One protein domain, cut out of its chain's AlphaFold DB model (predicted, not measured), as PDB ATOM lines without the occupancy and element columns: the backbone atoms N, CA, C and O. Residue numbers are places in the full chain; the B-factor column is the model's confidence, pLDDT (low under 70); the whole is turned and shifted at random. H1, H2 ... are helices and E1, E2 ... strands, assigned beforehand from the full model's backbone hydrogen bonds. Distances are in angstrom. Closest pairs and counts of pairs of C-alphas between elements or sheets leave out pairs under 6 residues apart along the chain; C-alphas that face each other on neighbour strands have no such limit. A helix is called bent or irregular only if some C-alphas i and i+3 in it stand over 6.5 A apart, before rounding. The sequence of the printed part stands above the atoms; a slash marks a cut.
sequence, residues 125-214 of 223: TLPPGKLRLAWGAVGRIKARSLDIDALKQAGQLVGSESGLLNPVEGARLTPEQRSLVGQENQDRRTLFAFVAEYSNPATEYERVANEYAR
ATOM      1  N   THR A 125      53.184 110.009  63.016       56.44
ATOM      2  CA  THR A 125      54.335 110.721  63.592       56.44
ATOM      3  C   THR A 125      55.586 109.860  63.808       56.44
ATOM      4  O   THR A 125      56.604 110.361  64.291       56.44
ATOM      5  N   LEU A 126      55.544 108.569  63.469       58.25
ATOM      6  CA  LEU A 126      56.639 107.626  63.704       58.25
ATOM      7  C   LEU A 126      57.422 107.314  62.413       58.25
ATOM      8  O   LEU A 126      56.823 107.009  61.380       58.25
ATOM      9  N   PRO A 127      58.771 107.313  62.442       68.12
ATOM     10  CA  PRO A 127      59.571 107.032  61.256       68.12
ATOM     11  C   PRO A 127      59.323 105.594  60.754       68.12
ATOM     12  O   PRO A 127      59.497 104.629  61.512       68.12
ATOM     13  N   PRO A 128      58.987 105.411  59.461       68.00
ATOM     14  CA  PRO A 128      58.452 104.149  58.940       68.00
ATOM     15  C   PRO A 128      59.434 102.974  59.047       68.00
ATOM     16  O   PRO A 128      59.020 101.825  59.196       68.00
ATOM     17  N   GLY A 129      60.745 103.246  59.017       72.75
ATOM     18  CA  GLY A 129      61.782 102.218  59.149       72.75
ATOM     19  C   GLY A 129      61.844 101.585  60.543       72.75
ATOM     20  O   GLY A 129      61.904 100.362  60.658       72.75
ATOM     21  N   LYS A 130      61.782 102.395  61.609       71.62
ATOM     22  CA  LYS A 130      61.872 101.897  62.994       71.62
ATOM     23  C   LYS A 130      60.604 101.163  63.415       71.62
ATOM     24  O   LYS A 130      60.692 100.120  64.058       71.62
ATOM     25  N   LEU A 131      59.443 101.648  62.969       74.44
ATOM     26  CA  LEU A 131      58.180 100.941  63.154       74.44
ATOM     27  C   LEU A 131      58.215  99.556  62.513       74.44
ATOM     28  O   LEU A 131      57.946  98.574  63.192       74.44
ATOM     29  N   ARG A 132      58.602  99.447  61.237       74.06
ATOM     30  CA  ARG A 132      58.683  98.145  60.556       74.06
ATOM     31  C   ARG A 132      59.572  97.144  61.296       74.06
ATOM     32  O   ARG A 132      59.224  95.968  61.366       74.06
ATOM     33  N   LEU A 133      60.683  97.603  61.874       74.62
ATOM     34  CA  LEU A 133      61.566  96.758  62.682       74.62
ATOM     35  C   LEU A 133      60.896  96.291  63.981       74.62
ATOM     36  O   LEU A 133      60.949  95.098  64.281       74.62
ATOM     37  N   ALA A 134      60.239  97.194  64.713       73.81
ATOM     38  CA  ALA A 134      59.518  96.865  65.942       73.81
ATOM     39  C   ALA A 134      58.342  95.908  65.673       73.81
ATOM     40  O   ALA A 134      58.253  94.850  66.289       73.81
ATOM     41  N   TRP A 135      57.506  96.202  64.677       73.88
ATOM     42  CA  TRP A 135      56.410  95.331  64.238       73.88
ATOM     43  C   TRP A 135      56.902  93.954  63.783       73.88
ATOM     44  O   TRP A 135      56.328  92.929  64.149       73.88
ATOM     45  N   GLY A 136      58.009  93.914  63.037       78.81
ATOM     46  CA  GLY A 136      58.658  92.665  62.657       78.81
ATOM     47  C   GLY A 136      59.120  91.852  63.870       78.81
ATOM     48  O   GLY A 136      58.956  90.634  63.878       78.81
ATOM     49  N   ALA A 137      59.658  92.507  64.903       78.94
ATOM     50  CA  ALA A 137      60.054  91.853  66.149       78.94
ATOM     51  C   ALA A 137      58.843  91.296  66.919       78.94
ATOM     52  O   ALA A 137      58.889  90.141  67.340       78.94
ATOM     53  N   VAL A 138      57.737  92.048  67.030       78.00
ATOM     54  CA  VAL A 138      56.484  91.559  67.646       78.00
ATOM     55  C   VAL A 138      55.962  90.323  66.916       78.00
ATOM     56  O   VAL A 138      55.662  89.311  67.550       78.00
ATOM     57  N   GLY A 139      55.893  90.371  65.582       76.94
ATOM     58  CA  GLY A 139      55.413  89.249  64.772       76.94
ATOM     59  C   GLY A 139      56.251  87.984  64.966       76.94
ATOM     60  O   GLY A 139      55.699  86.901  65.159       76.94
ATOM     61  N   ARG A 140      57.583  88.120  64.988       85.31
ATOM     62  CA  ARG A 140      58.505  86.995  65.216       85.31
ATOM     63  C   ARG A 140      58.414  86.422  66.629       85.31
ATOM     64  O   ARG A 140      58.407  85.204  66.779       85.31
ATOM     65  N   ILE A 141      58.297  87.276  67.646       81.50
ATOM     66  CA  ILE A 141      58.080  86.850  69.037       81.50
ATOM     67  C   ILE A 141      56.784  86.047  69.150       81.50
ATOM     68  O   ILE A 141      56.763  84.963  69.728       81.50
ATOM     69  N   LYS A 142      55.700  86.536  68.540       78.25
ATOM     70  CA  LYS A 142      54.412  85.840  68.557       78.25
ATOM     71  C   LYS A 142      54.485  84.491  67.841       78.25
ATOM     72  O   LYS A 142      53.970  83.510  68.369       78.25
ATOM     73  N   ALA A 143      55.169  84.418  66.699       78.06
ATOM     74  CA  ALA A 143      55.348  83.173  65.952       78.06
ATOM     75  C   ALA A 143      56.103  82.093  66.749       78.06
ATOM     76  O   ALA A 143      55.787  80.918  66.613       78.06
ATOM     77  N   ARG A 144      57.055  82.484  67.609       85.06
ATOM     78  CA  ARG A 144      57.846  81.563  68.448       85.06
ATOM     79  C   ARG A 144      57.282  81.351  69.854       85.06
ATOM     80  O   ARG A 144      57.871  80.616  70.643       85.06
ATOM     81  N   SER A 145      56.167  82.001  70.188       80.94
ATOM     82  CA  SER A 145      55.618  81.984  71.550       80.94
ATOM     83  C   SER A 145      55.297  80.570  72.038       80.94
ATOM     84  O   SER A 145      55.653  80.234  73.162       80.94
ATOM     85  N   LEU A 146      54.737  79.719  71.171       80.44
ATOM     86  CA  LEU A 146      54.398  78.331  71.500       80.44
ATOM     87  C   LEU A 146      55.635  77.493  71.851       80.44
ATOM     88  O   LEU A 146      55.637  76.801  72.868       80.44
ATOM     89  N   ASP A 147      56.704  77.600  71.058       84.19
ATOM     90  CA  ASP A 147      57.950  76.862  71.296       84.19
ATOM     91  C   ASP A 147      58.637  77.332  72.586       84.19
ATOM     92  O   ASP A 147      59.113  76.531  73.390       84.19
ATOM     93  N   ILE A 148      58.652  78.645  72.826       85.88
ATOM     94  CA  ILE A 148      59.212  79.232  74.046       85.88
ATOM     95  C   ILE A 148      58.392  78.847  75.282       85.88
ATOM     96  O   ILE A 148      58.968  78.581  76.340       85.88
ATOM     97  N   ASP A 149      57.068  78.808  75.178       84.06
ATOM     98  CA  ASP A 149      56.202  78.433  76.292       84.06
ATOM     99  C   ASP A 149      56.316  76.941  76.617       84.06
ATOM    100  O   ASP A 149      56.347  76.594  77.798       84.06
ATOM    101  N   ALA A 150      56.519  76.078  75.619       86.31
ATOM    102  CA  ALA A 150      56.855  74.673  75.845       86.31
ATOM    103  C   ALA A 150      58.167  74.518  76.640       86.31
ATOM    104  O   ALA A 150      58.225  73.753  77.603       86.31
ATOM    105  N   LEU A 151      59.206  75.300  76.315       85.25
ATOM    106  CA  LEU A 151      60.477  75.292  77.056       85.25
ATOM    107  C   LEU A 151      60.330  75.812  78.496       85.25
ATOM    108  O   LEU A 151      60.988  75.308  79.410       85.25
ATOM    109  N   LYS A 152      59.461  76.803  78.732       87.50
ATOM    110  CA  LYS A 152      59.139  77.273  80.091       87.50
ATOM    111  C   LYS A 152      58.365  76.225  80.886       87.50
ATOM    112  O   LYS A 152      58.697  75.991  82.044       87.50
ATOM    113  N   GLN A 153      57.361  75.587  80.281       88.12
ATOM    114  CA  GLN A 153      56.575  74.523  80.917       88.12
ATOM    115  C   GLN A 153      57.445  73.314  81.271       88.12
ATOM    116  O   GLN A 153      57.261  72.713  82.325       88.12
ATOM    117  N   ALA A 154      58.449  73.017  80.446       86.44
ATOM    118  CA  ALA A 154      59.463  72.006  80.727       86.44
ATOM    119  C   ALA A 154      60.473  72.419  81.822       86.44
ATOM    120  O   ALA A 154      61.399  71.661  82.112       86.44
ATOM    121  N   GLY A 155      60.350  73.618  82.405       88.12
ATOM    122  CA  GLY A 155      61.271  74.131  83.423       88.12
ATOM    123  C   GLY A 155      62.677  74.420  82.892       88.12
ATOM    124  O   GLY A 155      63.624  74.496  83.668       88.12
ATOM    125  N   GLN A 156      62.842  74.558  81.573       88.62
ATOM    126  CA  GLN A 156      64.149  74.774  80.946       88.62
ATOM    127  C   GLN A 156      64.503  76.255  80.827       88.62
ATOM    128  O   GLN A 156      65.682  76.600  80.724       88.62
ATOM    129  N   LEU A 157      63.499  77.134  80.854       88.62
ATOM    130  CA  LEU A 157      63.659  78.581  80.771       88.62
ATOM    131  C   LEU A 157      62.960  79.285  81.930       88.62
ATOM    132  O   LEU A 157      61.829  78.957  82.280       88.62
ATOM    133  N   VAL A 158      63.602  80.332  82.441       87.69
ATOM    134  CA  VAL A 158      63.022  81.282  83.391       87.69
ATOM    135  C   VAL A 158      63.132  82.693  82.820       87.69
ATOM    136  O   VAL A 158      64.140  83.083  82.225       87.69
ATOM    137  N   GLY A 159      62.060  83.469  82.976       82.50
ATOM    138  CA  GLY A 159      62.073  84.893  82.658       82.50
ATOM    139  C   GLY A 159      62.833  85.678  83.726       82.50
ATOM    140  O   GLY A 159      62.619  85.476  84.916       82.50
ATOM    141  N   SER A 160      63.705  86.588  83.305       82.69
ATOM    142  CA  SER A 160      64.335  87.566  84.197       82.69
ATOM    143  C   SER A 160      63.455  88.797  84.415       82.69
ATOM    144  O   SER A 160      62.523  89.056  83.652       82.69
ATOM    145  N   GLU A 161      63.814  89.618  85.405       71.69
ATOM    146  CA  GLU A 161      63.179  90.922  85.647       71.69
ATOM    147  C   GLU A 161      63.274  91.870  84.442       71.69
ATOM    148  O   GLU A 161      62.402  92.707  84.241       71.69
ATOM    149  N   SER A 162      64.300  91.697  83.600       73.44
ATOM    150  CA  SER A 162      64.465  92.439  82.342       73.44
ATOM    151  C   SER A 162      63.571  91.935  81.201       73.44
ATOM    152  O   SER A 162      63.685  92.402  80.073       73.44
ATOM    153  N   GLY A 163      62.731  90.928  81.449       77.12
ATOM    154  CA  GLY A 163      61.919  90.276  80.425       77.12
ATOM    155  C   GLY A 163      62.719  89.405  79.451       77.12
ATOM    156  O   GLY A 163      62.127  88.850  78.529       77.12
ATOM    157  N   LEU A 164      64.034  89.251  79.631       83.81
ATOM    158  CA  LEU A 164      64.856  88.318  78.857       83.81
ATOM    159  C   LEU A 164      64.734  86.897  79.406       83.81
ATOM    160  O   LEU A 164      64.594  86.702  80.616       83.81
ATOM    161  N   LEU A 165      64.811  85.918  78.514       86.38
ATOM    162  CA  LEU A 165      64.769  84.495  78.827       86.38
ATOM    163  C   LEU A 165      66.174  83.997  79.151       86.38
ATOM    164  O   LEU A 165      67.097  84.200  78.359       86.38
ATOM    165  N   ASN A 166      66.317  83.313  80.280       88.19
ATOM    166  CA  ASN A 166      67.551  82.645  80.667       88.19
ATOM    167  C   ASN A 166      67.305  81.140  80.830       88.19
ATOM    168  O   ASN A 166      66.242  80.755  81.328       88.19
ATOM    169  N   PRO A 167      68.266  80.287  80.436       87.94
ATOM    170  CA  PRO A 167      68.216  78.875  80.780       87.94
ATOM    171  C   PRO A 167      68.265  78.696  82.296       87.94
ATOM    172  O   PRO A 167      69.011  79.396  82.984       87.94
ATOM    173  N   VAL A 168      67.476  77.752  82.807       90.19
ATOM    174  CA  VAL A 168      67.582  77.315  84.204       90.19
ATOM    175  C   VAL A 168      68.941  76.652  84.411       90.19
ATOM    176  O   VAL A 168      69.470  75.994  83.513       90.19
ATOM    177  N   GLU A 169      69.534  76.848  85.584       85.94
ATOM    178  CA  GLU A 169      70.826  76.254  85.913       85.94
ATOM    179  C   GLU A 169      70.759  74.722  85.778       85.94
ATOM    180  O   GLU A 169      69.868  74.069  86.315       85.94
ATOM    181  N   GLY A 170      71.663  74.151  84.976       83.56
ATOM    182  CA  GLY A 170      71.660  72.722  84.642       83.56
ATOM    183  C   GLY A 170      70.761  72.309  83.466       83.56
ATOM    184  O   GLY A 170      70.854  71.163  83.017       83.56
ATOM    185  N   ALA A 171      69.948  73.208  82.897       87.25
ATOM    186  CA  ALA A 171      69.145  72.906  81.713       87.25
ATOM    187  C   ALA A 171      70.032  72.719  80.470       87.25
ATOM    188  O   ALA A 171      70.777  73.612  80.056       87.25
ATOM    189  N   ARG A 172      69.929  71.549  79.832       90.88
ATOM    190  CA  ARG A 172      70.609  71.263  78.562       90.88
ATOM    191  C   ARG A 172      69.690  71.590  77.393       90.88
ATOM    192  O   ARG A 172      68.913  70.751  76.955       90.88
ATOM    193  N   LEU A 173      69.812  72.811  76.884       91.38
ATOM    194  CA  LEU A 173      69.157  73.218  75.644       91.38
ATOM    195  C   LEU A 173      69.923  72.679  74.426       91.38
ATOM    196  O   LEU A 173      71.157  72.783  74.354       91.38
ATOM    197  N   THR A 174      69.198  72.163  73.435       94.06
ATOM    198  CA  THR A 174      69.778  71.797  72.136       94.06
ATOM    199  C   THR A 174      70.360  73.036  71.434       94.06
ATOM    200  O   THR A 174      70.020  74.173  71.786       94.06
ATOM    201  N   PRO A 175      71.269  72.880  70.453       94.81
ATOM    202  CA  PRO A 175      71.773  74.020  69.682       94.81
ATOM    203  C   PRO A 175      70.654  74.851  69.027       94.81
ATOM    204  O   PRO A 175      70.710  76.078  69.051       94.81
ATOM    205  N   GLU A 176      69.605  74.192  68.531       91.94
ATOM    206  CA  GLU A 176      68.419  74.833  67.950       91.94
ATOM    207  C   GLU A 176      67.627  75.627  68.992       91.94
ATOM    208  O   GLU A 176      67.336  76.801  68.773       91.94
ATOM    209  N   GLN A 177      67.367  75.044  70.167       90.50
ATOM    210  CA  GLN A 177      66.682  75.733  71.266       90.50
ATOM    211  C   GLN A 177      67.476  76.946  71.765       90.50
ATOM    212  O   GLN A 177      66.902  77.999  72.037       90.50
ATOM    213  N   ARG A 178      68.810  76.847  71.844       91.88
ATOM    214  CA  ARG A 178      69.668  77.994  72.191       91.88
ATOM    215  C   ARG A 178      69.600  79.100  71.145       91.88
ATOM    216  O   ARG A 178      69.530  80.270  71.517       91.88
ATOM    217  N   SER A 179      69.601  78.738  69.862       92.31
ATOM    218  CA  SER A 179      69.432  79.692  68.762       92.31
ATOM    219  C   SER A 179      68.080  80.405  68.852       92.31
ATOM    220  O   SER A 179      68.032  81.636  68.827       92.31
ATOM    221  N   LEU A 180      66.999  79.650  69.069       89.56
ATOM    222  CA  LEU A 180      65.642  80.171  69.240       89.56
ATOM    223  C   LEU A 180      65.565  81.190  70.389       89.56
ATOM    224  O   LEU A 180      65.087  82.307  70.202       89.56
ATOM    225  N   VAL A 181      66.102  80.839  71.564       89.38
ATOM    226  CA  VAL A 181      66.142  81.718  72.746       89.38
ATOM    227  C   VAL A 181      66.994  82.963  72.492       89.38
ATOM    228  O   VAL A 181      66.634  84.062  72.916       89.38
ATOM    229  N   GLY A 182      68.111  82.819  71.774       91.44
ATOM    230  CA  GLY A 182      68.961  83.938  71.370       91.44
ATOM    231  C   GLY A 182      68.224  84.939  70.477       91.44
ATOM    232  O   GLY A 182      68.244  86.139  70.758       91.44
ATOM    233  N   GLN A 183      67.528  84.450  69.449       90.12
ATOM    234  CA  GLN A 183      66.729  85.280  68.541       90.12
ATOM    235  C   GLN A 183      65.572  85.975  69.266       90.12
ATOM    236  O   GLN A 183      65.352  87.171  69.085       90.12
ATOM    237  N   GLU A 184      64.870  85.248  70.135       88.69
ATOM    238  CA  GLU A 184      63.790  85.786  70.963       88.69
ATOM    239  C   GLU A 184      64.289  86.922  71.872       88.69
ATOM    240  O   GLU A 184      63.689  87.996  71.934       88.69
ATOM    241  N   ASN A 185      65.438  86.735  72.527       90.56
ATOM    242  CA  ASN A 185      66.065  87.771  73.347       90.56
ATOM    243  C   ASN A 185      66.522  88.984  72.521       90.56
ATOM    244  O   ASN A 185      66.415  90.118  72.994       90.56
ATOM    245  N   GLN A 186      67.019  88.779  71.301       90.31
ATOM    246  CA  GLN A 186      67.398  89.868  70.401       90.31
ATOM    247  C   GLN A 186      66.182  90.697  69.964       90.31
ATOM    248  O   GLN A 186      66.234  91.931  69.992       90.31
ATOM    249  N   ASP A 187      65.074  90.044  69.621       85.06
ATOM    250  CA  ASP A 187      63.828  90.723  69.265       85.06
ATOM    251  C   ASP A 187      63.246  91.484  70.469       85.06
ATOM    252  O   ASP A 187      62.876  92.653  70.341       85.06
ATOM    253  N   ARG A 188      63.278  90.899  71.676       85.38
ATOM    254  CA  ARG A 188      62.872  91.584  72.917       85.38
ATOM    255  C   ARG A 188      63.722  92.816  73.208       85.38
ATOM    256  O   ARG A 188      63.175  93.859  73.547       85.38
ATOM    257  N   ARG A 189      65.047  92.743  73.033       86.75
ATOM    258  CA  ARG A 189      65.938  93.913  73.171       86.75
ATOM    259  C   ARG A 189      65.610  95.008  72.165       86.75
ATOM    260  O   ARG A 189      65.644  96.179  72.527       86.75
ATOM    261  N   THR A 190      65.286  94.631  70.931       85.25
ATOM    262  CA  THR A 190      64.885  95.579  69.884       85.25
ATOM    263  C   THR A 190      63.611  96.315  70.290       85.25
ATOM    264  O   THR A 190      63.551  97.538  70.188       85.25
ATOM    265  N   LEU A 191      62.629  95.593  70.836       82.38
ATOM    266  CA  LEU A 191      61.410  96.194  71.373       82.38
ATOM    267  C   LEU A 191      61.674  97.072  72.594       82.38
ATOM    268  O   LEU A 191      61.171  98.185  72.636       82.38
ATOM    269  N   PHE A 192      62.495  96.635  73.550       83.00
ATOM    270  CA  PHE A 192      62.829  97.462  74.712       83.00
ATOM    271  C   PHE A 192      63.561  98.746  74.326       83.00
ATOM    272  O   PHE A 192      63.257  99.797  74.878       83.00
ATOM    273  N   ALA A 193      64.494  98.686  73.374       83.19
ATOM    274  CA  ALA A 193      65.180  99.871  72.868       83.19
ATOM    275  C   ALA A 193      64.200 100.837  72.192       83.19
ATOM    276  O   ALA A 193      64.272 102.041  72.418       83.19
ATOM    277  N   PHE A 194      63.258 100.302  71.411       82.31
ATOM    278  CA  PHE A 194      62.201 101.090  70.794       82.31
ATOM    279  C   PHE A 194      61.300 101.731  71.855       82.31
ATOM    280  O   PHE A 194      61.187 102.949  71.902       82.31
ATOM    281  N   VAL A 195      60.739 100.950  72.778       79.31
ATOM    282  CA  VAL A 195      59.902 101.480  73.862       79.31
ATOM    283  C   VAL A 195      60.667 102.529  74.666       79.31
ATOM    284  O   VAL A 195      60.132 103.607  74.872       79.31
ATOM    285  N   ALA A 196      61.922 102.296  75.053       77.31
ATOM    286  CA  ALA A 196      62.722 103.277  75.791       77.31
ATOM    287  C   ALA A 196      62.966 104.584  75.010       77.31
ATOM    288  O   ALA A 196      62.980 105.655  75.612       77.31
ATOM    289  N   GLU A 197      63.132 104.517  73.687       78.06
ATOM    290  CA  GLU A 197      63.274 105.699  72.827       78.06
ATOM    291  C   GLU A 197      61.978 106.531  72.767       78.06
ATOM    292  O   GLU A 197      62.035 107.763  72.808       78.06
ATOM    293  N   TYR A 198      60.816 105.870  72.715       69.56
ATOM    294  CA  TYR A 198      59.513 106.518  72.495       69.56
ATOM    295  C   TYR A 198      58.671 106.744  73.758       69.56
ATOM    296  O   TYR A 198      57.702 107.491  73.709       69.56
ATOM    297  N   SER A 199      59.032 106.133  74.886       66.50
ATOM    298  CA  SER A 199      58.398 106.352  76.197       66.50
ATOM    299  C   SER A 199      59.140 107.368  77.063       66.50
ATOM    300  O   SER A 199      58.705 107.651  78.177       66.50
ATOM    301  N   ASN A 200      60.256 107.924  76.581       65.44
ATOM    302  CA  ASN A 200      60.957 108.978  77.294       65.44
ATOM    303  C   ASN A 200      60.217 110.317  77.092       65.44
ATOM    304  O   ASN A 200      60.274 110.878  76.000       65.44
ATOM    305  N   PRO A 201      59.561 110.891  78.116       55.34
ATOM    306  CA  PRO A 201      58.830 112.151  77.962       55.34
ATOM    307  C   PRO A 201      59.744 113.316  77.550       55.34
ATOM    308  O   PRO A 201      59.273 114.300  76.982       55.34
ATOM    309  N   ALA A 202      61.058 113.209  77.785       56.28
ATOM    310  CA  ALA A 202      62.026 114.203  77.339       56.28
ATOM    311  C   ALA A 202      62.154 114.256  75.807       56.28
ATOM    312  O   ALA A 202      62.273 115.350  75.261       56.28
ATOM    313  N   THR A 203      62.071 113.120  75.100       59.00
ATOM    314  CA  THR A 203      62.134 113.110  73.628       59.00
ATOM    315  C   THR A 203      60.853 113.663  73.016       59.00
ATOM    316  O   THR A 203      60.903 114.324  71.982       59.00
ATOM    317  N   GLU A 204      59.710 113.475  73.676       59.22
ATOM    318  CA  GLU A 204      58.450 114.082  73.258       59.22
ATOM    319  C   GLU A 204      58.438 115.599  73.496       59.22
ATOM    320  O   GLU A 204      58.087 116.353  72.587       59.22
ATOM    321  N   TYR A 205      58.912 116.064  74.655       52.88
ATOM    322  CA  TYR A 205      59.035 117.492  74.952       52.88
ATOM    323  C   TYR A 205      60.047 118.190  74.032       52.88
ATOM    324  O   TYR A 205      59.749 119.251  73.486       52.88
ATOM    325  N   GLU A 206      61.215 117.587  73.783       58.88
ATOM    326  CA  GLU A 206      62.196 118.101  72.817       58.88
ATOM    327  C   GLU A 206      61.657 118.093  71.385       58.88
ATOM    328  O   GLU A 206      61.926 119.025  70.624       58.88
ATOM    329  N   ARG A 207      60.877 117.078  70.995       68.62
ATOM    330  CA  ARG A 207      60.231 117.033  69.678       68.62
ATOM    331  C   ARG A 207      59.235 118.179  69.529       68.62
ATOM    332  O   ARG A 207      59.335 118.918  68.553       68.62
ATOM    333  N   VAL A 208      58.345 118.365  70.504       68.38
ATOM    334  CA  VAL A 208      57.341 119.443  70.505       68.38
ATOM    335  C   VAL A 208      58.014 120.816  70.542       68.38
ATOM    336  O   VAL A 208      57.644 121.698  69.771       68.38
ATOM    337  N   ALA A 209      59.053 120.997  71.360       59.25
ATOM    338  CA  ALA A 209      59.813 122.242  71.423       59.25
ATOM    339  C   ALA A 209      60.523 122.561  70.093       59.25
ATOM    340  O   ALA A 209      60.472 123.698  69.626       59.25
ATOM    341  N   ASN A 210      61.133 121.564  69.442       68.56
ATOM    342  CA  ASN A 210      61.794 121.735  68.144       68.56
ATOM    343  C   ASN A 210      60.807 121.952  66.989       68.56
ATOM    344  O   ASN A 210      61.127 122.633  66.011       68.56
ATOM    345  N   GLU A 211      59.621 121.357  67.054       76.56
ATOM    346  CA  GLU A 211      58.549 121.572  66.082       76.56
ATOM    347  C   GLU A 211      57.941 122.969  66.230       76.56
ATOM    348  O   GLU A 211      57.834 123.700  65.244       76.56
ATOM    349  N   TYR A 212      57.678 123.399  67.467       69.50
ATOM    350  CA  TYR A 212      57.265 124.764  67.782       69.50
ATOM    351  C   TYR A 212      58.303 125.791  67.310       69.50
ATOM    352  O   TYR A 212      57.953 126.744  66.616       69.50
ATOM    353  N   ALA A 213      59.589 125.571  67.605       67.31
ATOM    354  CA  ALA A 213      60.670 126.448  67.158       67.31
ATOM    355  C   ALA A 213      60.746 126.543  65.624       67.31
ATOM    356  O   ALA A 213      60.888 127.642  65.090       67.31
ATOM    357  N   ARG A 214      60.590 125.424  64.900       72.94
ATOM    358  CA  ARG A 214      60.563 125.414  63.425       72.94
ATOM    359  C   ARG A 214      59.378 126.172  62.846       72.94
ATOM    360  O   ARG A 214      59.565 126.935  61.900       72.94
TER     361      ARG A 214
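Overview. This is residues 125 to 214 of the 223 residues of an uncharacterized protein of Methylomagnum ishizawai (UniProt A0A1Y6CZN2). What is the shape? Two long helical pieces, H1a and H2, cross; the small hairpin E1-E2 packs on H2 and H1b, and H3 sticks out. What builds it? The 90 printed residues, mostly helix, include H1, E1, E2, H2, H3 in order, the sheet E1 - E2 being antiparallel. It is loose, radius of gyration of the C-alphas 17.3 A, spanning 57 by 23 by 18 A.

Along the chain. Where are the strands? E1 is residues 157 to 159, E2 165 to 167. Where are the helices? H1, residues 128 to 153, starting at C-alpha (58.452, 104.149, 58.940), was assigned as one helix by its hydrogen bonds but is bent: C-alphas 143 and 146 are 7.4 A apart. Its arms are H1a, 128 to 143, 22.3 A, and H1b, 146 to 153. H2 is 175 to 198, 34.8 A; H3 is 201 to 214, 19.8 A, ending at C-alpha (60.563, 125.414, 63.425).

Arrangement. How do strands pair? In the hairpin E1 and E2, N 158 and O 166 are 2.9 A apart, within hydrogen-bond range. What meets H2? Its closest C-alpha to E2 is Asn 185, 6.5 A from that of Leu 165. H2 touches H1a with residues 184 to 194 alone, closest C-alphas Asp 187 and Ala 137, 5.0 A, opposite ways at a steep tilt of 39 degrees. In H1a, H1b, H2 and H3 every O i to N i+4 pair is within range.

Size, cuts and confidence. How large? The farthest C-alphas, Gly 170 and Arg 214, are 57.9 A apart; the printed part has no cut and no long link. Where is confidence low? pLDDT is under 70 at residues 125 to 128, 198 to 210 and 212 to 213.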